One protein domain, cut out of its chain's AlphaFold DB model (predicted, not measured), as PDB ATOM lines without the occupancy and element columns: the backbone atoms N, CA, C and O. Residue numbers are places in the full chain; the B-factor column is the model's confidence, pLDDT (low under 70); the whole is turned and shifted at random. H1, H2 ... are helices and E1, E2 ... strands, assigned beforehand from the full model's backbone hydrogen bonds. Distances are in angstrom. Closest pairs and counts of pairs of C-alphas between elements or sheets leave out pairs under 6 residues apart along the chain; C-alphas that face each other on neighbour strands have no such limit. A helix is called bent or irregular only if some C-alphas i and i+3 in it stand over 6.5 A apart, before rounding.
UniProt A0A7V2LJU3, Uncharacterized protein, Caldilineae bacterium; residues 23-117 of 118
ATOM      1  N   GLY A  23     185.873 260.590 144.088       50.69
ATOM      2  CA  GLY A  23     186.427 259.591 143.162       50.69
ATOM      3  C   GLY A  23     187.767 258.966 143.568       50.69
ATOM      4  O   GLY A  23     188.632 258.817 142.704       50.69
ATOM      5  N   GLY A  24     187.926 258.614 144.845       58.88
ATOM      6  CA  GLY A  24     189.018 257.767 145.330       58.88
ATOM      7  C   GLY A  24     188.911 256.318 144.842       58.88
ATOM      8  O   GLY A  24     187.927 255.943 144.194       58.88
ATOM      9  N   LEU A  25     189.921 255.502 145.145       76.38
ATOM     10  CA  LEU A  25     189.886 254.041 144.998       76.38
ATOM     11  C   LEU A  25     189.644 253.477 146.405       76.38
ATOM     12  O   LEU A  25     190.611 253.118 147.075       76.38
ATOM     13  N   PRO A  26     188.380 253.369 146.874       82.75
ATOM     14  CA  PRO A  26     188.080 253.165 148.297       82.75
ATOM     15  C   PRO A  26     188.663 251.857 148.828       82.75
ATOM     16  O   PRO A  26     188.976 251.718 150.004       82.75
ATOM     17  N   ALA A  27     188.813 250.882 147.932       84.75
ATOM     18  CA  ALA A  27     189.458 249.620 148.225       84.75
ATOM     19  C   ALA A  27     190.960 249.772 148.518       84.75
ATOM     20  O   ALA A  27     191.454 249.203 149.488       84.75
ATOM     21  N   GLU A  28     191.682 250.530 147.690       85.88
ATOM     22  CA  GLU A  28     193.120 250.764 147.854       85.88
ATOM     23  C   GLU A  28     193.394 251.644 149.079       85.88
ATOM     24  O   GLU A  28     194.306 251.358 149.854       85.88
ATOM     25  N   GLU A  29     192.557 252.657 149.298       85.25
ATOM     26  CA  GLU A  29     192.608 253.524 150.479       85.25
ATOM     27  C   GLU A  29     192.388 252.725 151.763       85.25
ATOM     28  O   GLU A  29     193.223 252.787 152.663       85.25
ATOM     29  N   ALA A  30     191.344 251.890 151.820       87.94
ATOM     30  CA  ALA A  30     191.072 251.059 152.990       87.94
ATOM     31  C   ALA A  30     192.238 250.111 153.314       87.94
ATOM     32  O   ALA A  30     192.566 249.918 154.484       87.94
ATOM     33  N   ILE A  31     192.891 249.533 152.297       90.31
ATOM     34  CA  ILE A  31     194.100 248.716 152.491       90.31
ATOM     35  C   ILE A  31     195.235 249.572 153.062       90.31
ATOM     36  O   ILE A  31     195.881 249.171 154.029       90.31
ATOM     37  N   GLY A  32     195.480 250.745 152.477       90.19
ATOM     38  CA  GLY A  32     196.526 251.658 152.931       90.19
ATOM     39  C   GLY A  32     196.325 252.109 154.379       90.19
ATOM     40  O   GLY A  32     197.277 252.117 155.156       90.19
ATOM     41  N   GLU A  33     195.096 252.442 154.762       89.12
ATOM     42  CA  GLU A  33     194.743 252.802 156.137       89.12
ATOM     43  C   GLU A  33     194.883 251.624 157.101       89.12
ATOM     44  O   GLU A  33     195.450 251.786 158.181       89.12
ATOM     45  N   ALA A  34     194.436 250.428 156.702       90.44
ATOM     46  CA  ALA A  34     194.578 249.229 157.519       90.44
ATOM     47  C   ALA A  34     196.051 248.896 157.797       90.44
ATOM     48  O   ALA A  34     196.396 248.569 158.932       90.44
ATOM     49  N   ASN A  35     196.921 249.033 156.792       92.44
ATOM     50  CA  ASN A  35     198.358 248.819 156.946       92.44
ATOM     51  C   ASN A  35     198.979 249.842 157.903       92.44
ATOM     52  O   ASN A  35     199.635 249.444 158.860       92.44
ATOM     53  N   LYS A  36     198.702 251.140 157.708       92.19
ATOM     54  CA  LYS A  36     199.197 252.207 158.598       92.19
ATOM     55  C   LYS A  36     198.760 251.994 160.046       92.19
ATOM     56  O   LYS A  36     199.555 252.162 160.965       92.19
ATOM     57  N   LEU A  37     197.494 251.622 160.256       89.75
ATOM     58  CA  LEU A  37     196.973 251.346 161.592       89.75
ATOM     59  C   LEU A  37     197.621 250.098 162.206       89.75
ATOM     60  O   LEU A  37     197.937 250.098 163.391       89.75
ATOM     61  N   GLY A  38     197.835 249.048 161.410       91.12
ATOM     62  CA  GLY A  38     198.515 247.833 161.853       91.12
ATOM     63  C   GLY A  38     199.966 248.089 162.266       91.12
ATOM     64  O   GLY A  38     200.383 247.631 163.327       91.12
ATOM     65  N   GLU A  39     200.710 248.857 161.466       92.19
ATOM     66  CA  GLU A  39     202.082 249.287 161.771       92.19
ATOM     67  C   GLU A  39     202.127 250.104 163.064       92.19
ATOM     68  O   GLU A  39     202.873 249.766 163.981       92.19
ATOM     69  N   TRP A  40     201.255 251.105 163.191       92.12
ATOM     70  CA  TRP A  40     201.169 251.920 164.400       92.12
ATOM     71  C   TRP A  40     200.834 251.081 165.644       92.12
ATOM     72  O   TRP A  40     201.479 251.224 166.680       92.12
ATOM     73  N   LEU A  41     199.877 250.150 165.559       90.12
ATOM     74  CA  LEU A  41     199.553 249.255 166.678       90.12
ATOM     75  C   LEU A  41     200.740 248.364 167.067       90.12
ATOM     76  O   LEU A  41     200.962 248.138 168.256       90.12
ATOM     77  N   ALA A  42     201.515 247.883 166.092       91.69
ATOM     78  CA  ALA A  42     202.712 247.087 166.348       91.69
ATOM     79  C   ALA A  42     203.815 247.902 167.045       91.69
ATOM     80  O   ALA A  42     204.488 247.377 167.931       91.69
ATOM     81  N   GLU A  43     203.973 249.182 166.696       92.31
ATOM     82  CA  GLU A  43     204.895 250.099 167.379       92.31
ATOM     83  C   GLU A  43     204.472 250.368 168.829       92.31
ATOM     84  O   GLU A  43     205.321 250.426 169.718       92.31
ATOM     85  N   GLN A  44     203.168 250.513 169.085       89.94
ATOM     86  CA  GLN A  44     202.654 250.844 170.419       89.94
ATOM     87  C   GLN A  44     202.586 249.648 171.375       89.94
ATOM     88  O   GLN A  44     202.747 249.823 172.584       89.94
ATOM     89  N   LEU A  45     202.292 248.448 170.864       88.19
ATOM     90  CA  LEU A  45     202.010 247.259 171.680       88.19
ATOM     91  C   LEU A  45     203.127 246.206 171.635       88.19
ATOM     92  O   LEU A  45     203.123 245.283 172.449       88.19
ATOM     93  N   GLY A  46     204.083 246.350 170.717       84.81
ATOM     94  CA  GLY A  46     205.095 245.339 170.429       84.81
ATOM     95  C   GLY A  46     204.618 244.308 169.401       84.81
ATOM     96  O   GLY A  46     203.427 244.116 169.160       84.81
ATOM     97  N   SER A  47     205.576 243.636 168.761       76.31
ATOM     98  CA  SER A  47     205.313 242.740 167.623       76.31
ATOM     99  C   SER A  47     204.951 241.299 168.009       76.31
ATOM    100  O   SER A  47     204.660 240.498 167.123       76.31
ATOM    101  N   ASP A  48     204.970 240.956 169.300       79.25
ATOM    102  CA  ASP A  48     204.796 239.573 169.769       79.25
ATOM    103  C   ASP A  48     203.354 239.055 169.605       79.25
ATOM    104  O   ASP A  48     203.146 237.862 169.383       79.25
ATOM    105  N   GLU A  49     202.352 239.940 169.659       75.44
ATOM    106  CA  GLU A  49     200.948 239.604 169.383       75.44
ATOM    107  C   GLU A  49     200.318 240.657 168.451       75.44
ATOM    108  O   GLU A  49     199.764 241.656 168.920       75.44
ATOM    109  N   PRO A  50     200.395 240.471 167.119       80.25
ATOM    110  CA  PRO A  50     199.918 241.470 166.173       80.25
ATOM    111  C   PRO A  50     198.390 241.584 166.198       80.25
ATOM    112  O   PRO A  50     197.663 240.592 166.094       80.25
ATOM    113  N   VAL A  51     197.893 242.821 166.269       87.75
ATOM    114  CA  VAL A  51     196.461 243.122 166.178       87.75
ATOM    115  C   VAL A  51     196.024 243.049 164.706       87.75
ATOM    116  O   VAL A  51     196.502 243.839 163.893       87.75
ATOM    117  N   PRO A  52     195.114 242.134 164.318       87.75
ATOM    118  CA  PRO A  52     194.698 241.995 162.932       87.75
ATOM    119  C   PRO A  52     193.746 243.133 162.552       87.75
ATOM    120  O   PRO A  52     192.577 243.141 162.943       87.75
ATOM    121  N   VAL A  53     194.237 244.068 161.741       89.69
ATOM    122  CA  VAL A  53     193.431 245.145 161.162       89.69
ATOM    123  C   VAL A  53     192.859 244.673 159.828       89.69
ATOM    124  O   VAL A  53     193.597 244.345 158.902       89.69
ATOM    125  N   LYS A  54     191.526 244.604 159.729       90.06
ATOM    126  CA  LYS A  54     190.828 244.170 158.512       90.06
ATOM    127  C   LYS A  54     190.158 245.366 157.825       90.06
ATOM    128  O   LYS A  54     189.279 245.969 158.441       90.06
ATOM    129  N   PRO A  55     190.509 245.686 156.570       91.31
ATOM    130  CA  PRO A  55     189.848 246.753 155.825       91.31
ATOM    131  C   PRO A  55     188.412 246.370 155.439       91.31
ATOM    132  O   PRO A  55     188.129 245.226 155.080       91.31
ATOM    133  N   LEU A  56     187.505 247.347 155.485       90.31
ATOM    134  CA  LEU A  56     186.102 247.210 155.100       90.31
ATOM    135  C   LEU A  56     185.590 248.549 154.570       90.31
ATOM    136  O   LEU A  56     185.666 249.555 155.268       90.31
ATOM    137  N   VAL A  57     185.001 248.551 153.375       90.12
ATOM    138  CA  VAL A  57     184.348 249.742 152.821       90.12
ATOM    139  C   VAL A  57     182.849 249.657 153.082       90.12
ATOM    140  O   VAL A  57     182.187 248.699 152.672       90.12
ATOM    141  N   VAL A  58     182.299 250.678 153.743       89.88
ATOM    142  CA  VAL A  58     180.867 250.760 154.056       89.88
ATOM    143  C   VAL A  58     180.247 251.980 153.392       89.88
ATOM    144  O   VAL A  58     180.533 253.121 153.747       89.88
ATOM    145  N   PHE A  59     179.320 251.740 152.471       88.25
ATOM    146  CA  PHE A  59     178.499 252.790 151.885       88.25
ATOM    147  C   PHE A  59     177.312 253.098 152.799       88.25
ATOM    148  O   PHE A  59     176.465 252.242 153.064       88.25
ATOM    149  N   THR A  60     177.247 254.337 153.283       87.06
ATOM    150  CA  THR A  60     176.193 254.819 154.194       87.06
ATOM    151  C   THR A  60     175.008 255.450 153.464       87.06
ATOM    152  O   THR A  60     173.914 255.535 154.017       87.06
ATOM    153  N   ASN A  61     175.196 255.872 152.212       84.75
ATOM    154  CA  ASN A  61     174.130 256.452 151.404       84.75
ATOM    155  C   ASN A  61     173.218 255.360 150.832       84.75
ATOM    156  O   ASN A  61     173.658 254.564 150.011       84.75
ATOM    157  N   GLU A  62     171.930 255.411 151.179       83.94
ATOM    158  CA  GLU A  62     170.905 254.468 150.705       83.94
ATOM    159  C   GLU A  62     170.740 254.387 149.193       83.94
ATOM    160  O   GLU A  62     170.257 253.380 148.682       83.94
ATOM    161  N   LYS A  63     171.095 255.460 148.486       83.44
ATOM    162  CA  LYS A  63     170.997 255.550 147.029       83.44
ATOM    163  C   LYS A  63     172.287 255.124 146.328       83.44
ATOM    164  O   LYS A  63     172.391 255.298 145.120       83.44
ATOM    165  N   ALA A  64     173.295 254.651 147.065       82.56
ATOM    166  CA  ALA A  64     174.510 254.131 146.461       82.56
ATOM    167  C   ALA A  64     174.207 252.794 145.778       82.56
ATOM    168  O   ALA A  64     173.859 251.812 146.432       82.56
ATOM    169  N   GLU A  65     174.358 252.765 144.460       80.12
ATOM    170  CA  GLU A  65     174.328 251.532 143.684       80.12
ATOM    171  C   GLU A  65     175.729 250.918 143.700       80.12
ATOM    172  O   GLU A  65     176.711 251.568 143.339       80.12
ATOM    173  N   LEU A  66     175.819 249.679 144.181       80.00
ATOM    174  CA  LEU A  66     177.071 248.941 144.291       80.00
ATOM    175  C   LEU A  66     177.129 247.904 143.173       80.00
ATOM    176  O   LEU A  66     176.426 246.898 143.232       80.00
ATOM    177  N   ASP A  67     177.981 248.146 142.183       79.12
ATOM    178  CA  ASP A  67     178.405 247.139 141.209       79.12
ATOM    179  C   ASP A  67     179.831 246.712 141.567       79.12
ATOM    180  O   ASP A  67     180.812 247.366 141.212       79.12
ATOM    181  N   VAL A  68     179.930 245.682 142.409       77.62
ATOM    182  CA  VAL A  68     181.199 245.206 142.965       77.62
ATOM    183  C   VAL A  68     181.530 243.874 142.313       77.62
ATOM    184  O   VAL A  68     180.923 242.857 142.639       77.62
ATOM    185  N   GLN A  69     182.516 243.886 141.423       73.75
ATOM    186  CA  GLN A  69     183.105 242.689 140.828       73.75
ATOM    187  C   GLN A  69     184.565 242.591 141.276       73.75
ATOM    188  O   GLN A  69     185.285 243.586 141.226       73.75
ATOM    189  N   ASP A  70     184.978 241.412 141.744       69.62
ATOM    190  CA  ASP A  70     186.376 241.076 142.059       69.62
ATOM    191  C   ASP A  70     187.121 242.093 142.951       69.62
ATOM    192  O   ASP A  70     188.274 242.449 142.705       69.62
ATOM    193  N   SER A  71     186.474 242.575 144.019       80.94
ATOM    194  CA  SER A  71     187.114 243.491 144.973       80.94
ATOM    195  C   SER A  71     188.002 242.752 145.980       80.94
ATOM    196  O   SER A  71     187.548 241.835 146.665       80.94
ATOM    197  N   THR A  72     189.247 243.214 146.133       85.31
ATOM    198  CA  THR A  72     190.223 242.703 147.119       85.31
ATOM    199  C   THR A  72     189.790 242.936 148.565       85.31
ATOM    200  O   THR A  72     190.183 242.186 149.458       85.31
ATOM    201  N   VAL A  73     188.971 243.963 148.809       87.62
ATOM    202  CA  VAL A  73     188.377 244.227 150.125       87.62
ATOM    203  C   VAL A  73     186.857 244.144 150.077       87.62
ATOM    204  O   VAL A  73     186.253 244.459 149.050       87.62
ATOM    205  N   PRO A  74     186.206 243.744 151.176       90.56
ATOM    206  CA  PRO A  74     184.756 243.719 151.243       90.56
ATOM    207  C   PRO A  74     184.189 245.133 151.097       90.56
ATOM    208  O   PRO A  74     184.589 246.060 151.803       90.56
ATOM    209  N   ILE A  75     183.237 245.275 150.180       89.94
ATOM    210  CA  ILE A  75     182.497 246.510 149.945       89.94
ATOM    211  C   ILE A  75     181.026 246.204 150.180       89.94
ATOM    212  O   ILE A  75     180.450 245.363 149.491       89.94
ATOM    213  N   ILE A  76     180.423 246.861 151.166       89.50
ATOM    214  CA  ILE A  76     179.037 246.600 151.558       89.50
ATOM    215  C   ILE A  76     178.262 247.890 151.779       89.50
ATOM    216  O   ILE A  76     178.813 248.955 152.054       89.50
ATOM    217  N   HIS A  77     176.943 247.776 151.725       91.62
ATOM    218  CA  HIS A  77     176.059 248.829 152.201       91.62
ATOM    219  C   HIS A  77     175.882 248.736 153.726       91.62
ATOM    220  O   HIS A  77     175.889 247.636 154.286       91.62
ATOM    221  N   TYR A  78     175.634 249.858 154.412       91.50
ATOM    222  CA  TYR A  78     175.509 249.901 155.879       91.50
ATOM    223  C   TYR A  78     174.463 248.916 156.433       91.50
ATOM    224  O   TYR A  78     174.638 248.345 157.509       91.50
ATOM    225  N   LYS A  79     173.395 248.654 155.666       91.75
ATOM    226  CA  LYS A  79     172.332 247.686 156.003       91.75
ATOM    227  C   LYS A  79     172.860 246.256 156.191       91.75
ATOM    228  O   LYS A  79     172.267 245.479 156.932       91.75
ATOM    229  N   GLN A  80     173.974 245.914 155.545       91.38
ATOM    230  CA  GLN A  80     174.599 244.590 155.599       91.38
ATOM    231  C   GLN A  80     175.687 244.489 156.681       91.38
ATOM    232  O   GLN A  80     176.119 243.383 157.007       91.38
ATOM    233  N   LEU A  81     176.100 245.610 157.289       90.94
ATOM    234  CA  LEU A  81     177.236 245.667 158.216       90.94
ATOM    235  C   LEU A  81     177.084 244.709 159.401       90.94
ATOM    236  O   LEU A  81     177.982 243.921 159.682       90.94
ATOM    237  N   LYS A  82     175.925 244.717 160.067       92.50
ATOM    238  CA  LYS A  82     175.671 243.833 161.216       92.50
ATOM    239  C   LYS A  82     175.810 242.355 160.843       92.50
ATOM    240  O   LYS A  82     176.406 241.577 161.585       92.50
ATOM    241  N   GLN A  83     175.248 241.962 159.700       93.44
ATOM    242  CA  GLN A  83     175.328 240.586 159.212       93.44
ATOM    243  C   GLN A  83     176.773 240.206 158.874       93.44
ATOM    244  O   GLN A  83     177.213 239.116 159.236       93.44
ATOM    245  N   TYR A  84     177.502 241.114 158.222       90.94
ATOM    246  CA  TYR A  84     178.905 240.938 157.873       90.94
ATOM    247  C   TYR A  84     179.780 240.737 159.121       90.94
ATOM    248  O   TYR A  84     180.458 239.715 159.233       90.94
ATOM    249  N   LEU A  85     179.680 241.628 160.114       88.75
ATOM    250  CA  LEU A  85     180.440 241.529 161.365       88.75
ATOM    251  C   LEU A  85     180.153 240.216 162.103       88.75
ATOM    252  O   LEU A  85     181.074 239.528 162.529       88.75
ATOM    253  N   ASN A  86     178.887 239.805 162.191       88.94
ATOM    254  CA  ASN A  86     178.520 238.538 162.827       88.94
ATOM    255  C   ASN A  86     179.123 237.306 162.135       88.94
ATOM    256  O   ASN A  86     179.315 236.278 162.788       88.94
ATOM    257  N   LYS A  87     179.374 237.376 160.823       88.31
ATOM    258  CA  LYS A  87     180.045 236.312 160.069       88.31
ATOM    259  C   LYS A  87     181.552 236.328 160.338       88.31
ATOM    260  O   LYS A  87     182.109 235.276 160.633       88.31
ATOM    261  N   GLU A  88     182.179 237.501 160.300       83.69
ATOM    262  CA  GLU A  88     183.625 237.666 160.505       83.69
ATOM    263  C   GLU A  88     184.086 237.363 161.935       83.69
ATOM    264  O   GLU A  88     185.106 236.701 162.136       83.69
ATOM    265  N   LEU A  89     183.312 237.777 162.944       73.12
ATOM    266  CA  LEU A  89     183.633 237.586 164.366       73.12
ATOM    267  C   LEU A  89     183.666 236.111 164.799       73.12
ATOM    268  O   LEU A  89     184.094 235.794 165.908       73.12
ATOM    269  N   ARG A  90     183.221 235.189 163.938       72.44
ATOM    270  CA  ARG A  90     183.323 233.746 164.189       72.44
ATOM    271  C   ARG A  90     184.733 233.201 163.951       72.44
ATOM    272  O   ARG A  90     185.027 232.126 164.459       72.44
ATOM    273  N   GLY A  91     185.574 233.905 163.190       63.19
ATOM    274  CA  GLY A  91     186.856 233.383 162.702       63.19
ATOM    275  C   GLY A  91     188.108 233.845 163.453       63.19
ATOM    276  O   GLY A  91     189.153 233.231 163.284       63.19
ATOM    277  N   SER A  92     188.041 234.905 164.264       65.25
ATOM    278  CA  SER A  92     189.211 235.418 164.991       65.25
ATOM    279  C   SER A  92     188.792 236.148 166.262       65.25
ATOM    280  O   SER A  92     187.872 236.967 166.241       65.25
ATOM    281  N   ARG A  93     189.458 235.835 167.377       75.06
ATOM    282  CA  ARG A  93     189.295 236.518 168.661       75.06
ATOM    283  C   ARG A  93     190.670 236.935 169.155       75.06
ATOM    284  O   ARG A  93     191.540 236.087 169.313       75.06
ATOM    285  N   LEU A  94     190.829 238.228 169.405       82.50
ATOM    286  CA  LEU A  94     191.982 238.763 170.116       82.50
ATOM    287  C   LEU A  94     191.964 238.292 171.571       82.50
ATOM    288  O   LEU A  94     190.887 238.129 172.160       82.50
ATOM    289  N   ASN A  95     193.146 238.124 172.166       87.44
ATOM    290  CA  ASN A  95     193.251 238.008 173.612       87.44
ATOM    291  C   ASN A  95     192.649 239.265 174.263       87.44
ATOM    292  O   ASN A  95     192.819 240.383 173.777       87.44
ATOM    293  N   LYS A  96     191.942 239.082 175.381       88.50
ATOM    294  CA  LYS A  96     191.349 240.178 176.151       88.50
ATOM    295  C   LYS A  96     192.391 241.228 176.543       88.50
ATOM    296  O   LYS A  96     192.096 242.412 176.442       88.50
ATOM    297  N   THR A  97     193.586 240.805 176.957       90.62
ATOM    298  CA  THR A  97     194.669 241.721 177.354       90.62
ATOM    299  C   THR A  97     195.067 242.635 176.197       90.62
ATOM    300  O   THR A  97     195.079 243.854 176.343       90.62
ATOM    301  N   THR A  98     195.298 242.044 175.028       88.44
ATOM    302  CA  THR A  98     195.727 242.731 173.805       88.44
ATOM    303  C   THR A  98     194.634 243.646 173.262       88.44
ATOM    304  O   THR A  98     194.908 244.781 172.885       88.44
ATOM    305  N   LEU A  99     193.370 243.214 173.324       87.81
ATOM    306  CA  LEU A  99     192.219 244.052 172.982       87.81
ATOM    307  C   LEU A  99     192.115 245.288 173.888       87.81
ATOM    308  O   LEU A  99     191.942 246.396 173.390       87.81
ATOM    309  N   THR A 100     192.211 245.115 175.209       90.00
ATOM    310  CA  THR A 100     192.133 246.239 176.155       90.00
ATOM    311  C   THR A 100     193.295 247.212 175.967       90.00
ATOM    312  O   THR A 100     193.074 248.419 175.990       90.00
ATOM    313  N   ALA A 101     194.508 246.707 175.730       89.69
ATOM    314  CA  ALA A 101     195.672 247.547 175.465       89.69
ATOM    315  C   ALA A 101     195.527 248.344 174.155       89.69
ATOM    316  O   ALA A 101     195.802 249.541 174.136       89.69
ATOM    317  N   ALA A 102     195.031 247.709 173.086       86.56
ATOM    318  CA  ALA A 102     194.772 248.381 171.814       86.56
ATOM    319  C   ALA A 102     193.725 249.496 171.948       86.56
ATOM    320  O   ALA A 102     193.944 250.592 171.442       86.56
ATOM    321  N   ILE A 103     192.620 249.244 172.662       88.06
ATOM    322  CA  ILE A 103     191.587 250.262 172.920       88.06
ATOM    323  C   ILE A 103     192.185 251.450 173.680       88.06
ATOM    324  O   ILE A 103     192.038 252.580 173.236       88.06
ATOM    325  N   ALA A 104     192.929 251.196 174.762       86.50
ATOM    326  CA  ALA A 104     193.530 252.264 175.561       86.50
ATOM    327  C   ALA A 104     194.476 253.157 174.740       86.50
ATOM    328  O   ALA A 104     194.473 254.372 174.907       86.50
ATOM    329  N   LYS A 105     195.258 252.568 173.825       87.38
ATOM    330  CA  LYS A 105     196.138 253.331 172.931       87.38
ATOM    331  C   LYS A 105     195.381 254.156 171.901       87.38
ATOM    332  O   LYS A 105     195.791 255.275 171.610       87.38
ATOM    333  N   LEU A 106     194.291 253.623 171.358       86.81
ATOM    334  CA  LEU A 106     193.439 254.366 170.431       86.81
ATOM    335  C   LEU A 106     192.751 255.549 171.121       86.81
ATOM    336  O   LEU A 106     192.701 256.626 170.536       86.81
ATOM    337  N   ASP A 107     192.272 255.360 172.352       82.38
ATOM    338  CA  ASP A 107     191.648 256.424 173.144       82.38
ATOM    339  C   ASP A 107     192.664 257.536 173.473       82.38
ATOM    340  O   ASP A 107     192.387 258.708 173.222       82.38
ATOM    341  N   GLU A 108     193.875 257.177 173.924       82.50
ATOM    342  CA  GLU A 108     194.981 258.121 174.186       82.50
ATOM    343  C   GLU A 108     195.327 258.960 172.939       82.50
ATOM    344  O   GLU A 108     195.465 260.184 173.007       82.50
ATOM    345  N   GLU A 109     195.433 258.318 171.773       82.69
ATOM    346  CA  GLU A 109     195.733 259.000 170.511       82.69
ATOM    347  C   GLU A 109     194.573 259.890 170.034       82.69
ATOM    348  O   GLU A 109     194.808 260.967 169.478       82.69
ATOM    349  N   ALA A 110     193.322 259.474 170.254       77.06
ATOM    350  CA  ALA A 110     192.147 260.275 169.926       77.06
ATOM    351  C   ALA A 110     192.072 261.547 170.783       77.06
ATOM    352  O   ALA A 110     191.821 262.628 170.246       77.06
ATOM    353  N   GLU A 111     192.345 261.441 172.086       81.50
ATOM    354  CA  GLU A 111     192.419 262.587 173.000       81.50
ATOM    355  C   GLU A 111     193.550 263.545 172.611       81.50
ATOM    356  O   GLU A 111     193.324 264.753 172.513       81.50
ATOM    357  N   ARG A 112     194.745 263.016 172.305       79.50
ATOM    358  CA  ARG A 112     195.892 263.816 171.852       79.50
ATOM    359  C   ARG A 112     195.563 264.624 170.594       79.50
ATOM    360  O   ARG A 112     195.812 265.825 170.555       79.50
ATOM    361  N   ARG A 113     194.967 263.987 169.580       75.81
ATOM    362  CA  ARG A 113     194.569 264.666 168.332       75.81
ATOM    363  C   ARG A 113     193.420 265.649 168.525       75.81
ATOM    364  O   ARG A 113     193.386 266.664 167.839       75.81
ATOM    365  N   GLY A 114     192.484 265.349 169.423       72.25
ATOM    366  CA  GLY A 114     191.401 266.263 169.785       72.25
ATOM    367  C   GLY A 114     191.930 267.540 170.439       72.25
ATOM    368  O   GLY A 114     191.540 268.629 170.038       72.25
ATOM    369  N   ALA A 115     192.877 267.409 171.371       58.00
ATOM    370  CA  ALA A 115     193.507 268.535 172.056       58.00
ATOM    371  C   ALA A 115     194.403 269.396 171.144       58.00
ATOM    372  O   ALA A 115     194.577 270.579 171.404       58.00
ATOM    373  N   GLU A 116     194.978 268.825 170.080       56.56
ATOM    374  CA  GLU A 116     195.762 269.565 169.075       56.56
ATOM    375  C   GLU A 116     194.888 270.362 168.085       56.56
ATOM    376  O   GLU A 116     195.402 271.228 167.374       56.56
ATOM    377  N   ALA A 117     193.590 270.054 168.004       56.00
ATOM    378  CA  ALA A 117     192.649 270.687 167.080       56.00
ATOM    379  C   ALA A 117     191.855 271.859 167.698       56.00
ATOM    380  O   ALA A 117     191.179 272.571 166.947       56.00
TER     381      ALA A 117
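This is residues 23 to 117 of the 118 residues of an uncharacterized protein of Caldilineae bacterium (UniProt A0A7V2LJU3). This is a loose, open frame: the long helix H1 reaches from a tiny pair of parallel strands, E1 and E2, near its first residues to helix H3, which is set across its other end. The link after H1, residues 46 to 56, folds back along H1 to E1, the short helix H2 follows E2 at the strand end, and residues 107 to 117, of which 107 to 116 belong to H3, stick out free. The printed part has 95 residues, with three named helices and two named strands in the order H1, E1, E2, H2, H3. The class is mostly helix: helices hold 52 and strands 6 of the 58 residues in named elements. The whole is loose, with a radius of gyration of the C-alphas of 15.6 A and spans of 40 by 37 by 21 A.

Begin at the sheet, where E1, residues 57 to 59, and E2, residues 75 to 77, are parallel neighbours at 27 degrees. There you find N 59 and O 76 at 2.9 A and N 76 and O 57 at 3.0 A, both within hydrogen-bond range. Look next at H2, residues 78 to 88: its closest C-alpha pair with E1 is Val 58 and Tyr 78, 5.7 A. For H1, residues 26 to 45, the closest C-alphas to E1 are those of Pro 26 and Val 57, 6.8 A apart. At its other end H1 touches H3, residues 96 to 116, about perpendicular at 75 degrees. They touch with residues 41 to 45 of H1 and 101 to 105 of H3 alone, and their closest C-alphas are those of Leu 41 and Ala 102, 7.1 A apart. H2 is apart from H1 and from H3, and H3 is apart from both strands. In H1 and H3 every O i to N i+4 pair is within hydrogen-bond range; in H2 5 of 7 are.

Find C-alpha 57 at (184.348, 249.742, 152.821), where E1 begins; E2 begins at Ile 75 and ends at His 77. H2 then runs 15.4 A from Tyr 78 to Glu 88 and is irregular, with C-alphas 79 and 82 7.3 A apart. Find C-alpha 26 at (188.080, 253.165, 148.297); from there H1 runs 27.9 A to Leu 45. H3 runs 30.5 A from Lys 96 to C-alpha 116 at (195.762, 269.565, 169.075).

The two C-alphas farthest apart are those of Asp 48 and Lys 63, 43.8 A. The printed part has no cut. The links H1 to E1, 11 residues, and E1 to E2, 15 residues, are long; E2 to H2 is tight. The mean pLDDT of the printed part is 83.8; look for values under 70 at residues 23 to 24, 70, 91 to 92 and 115 to 117.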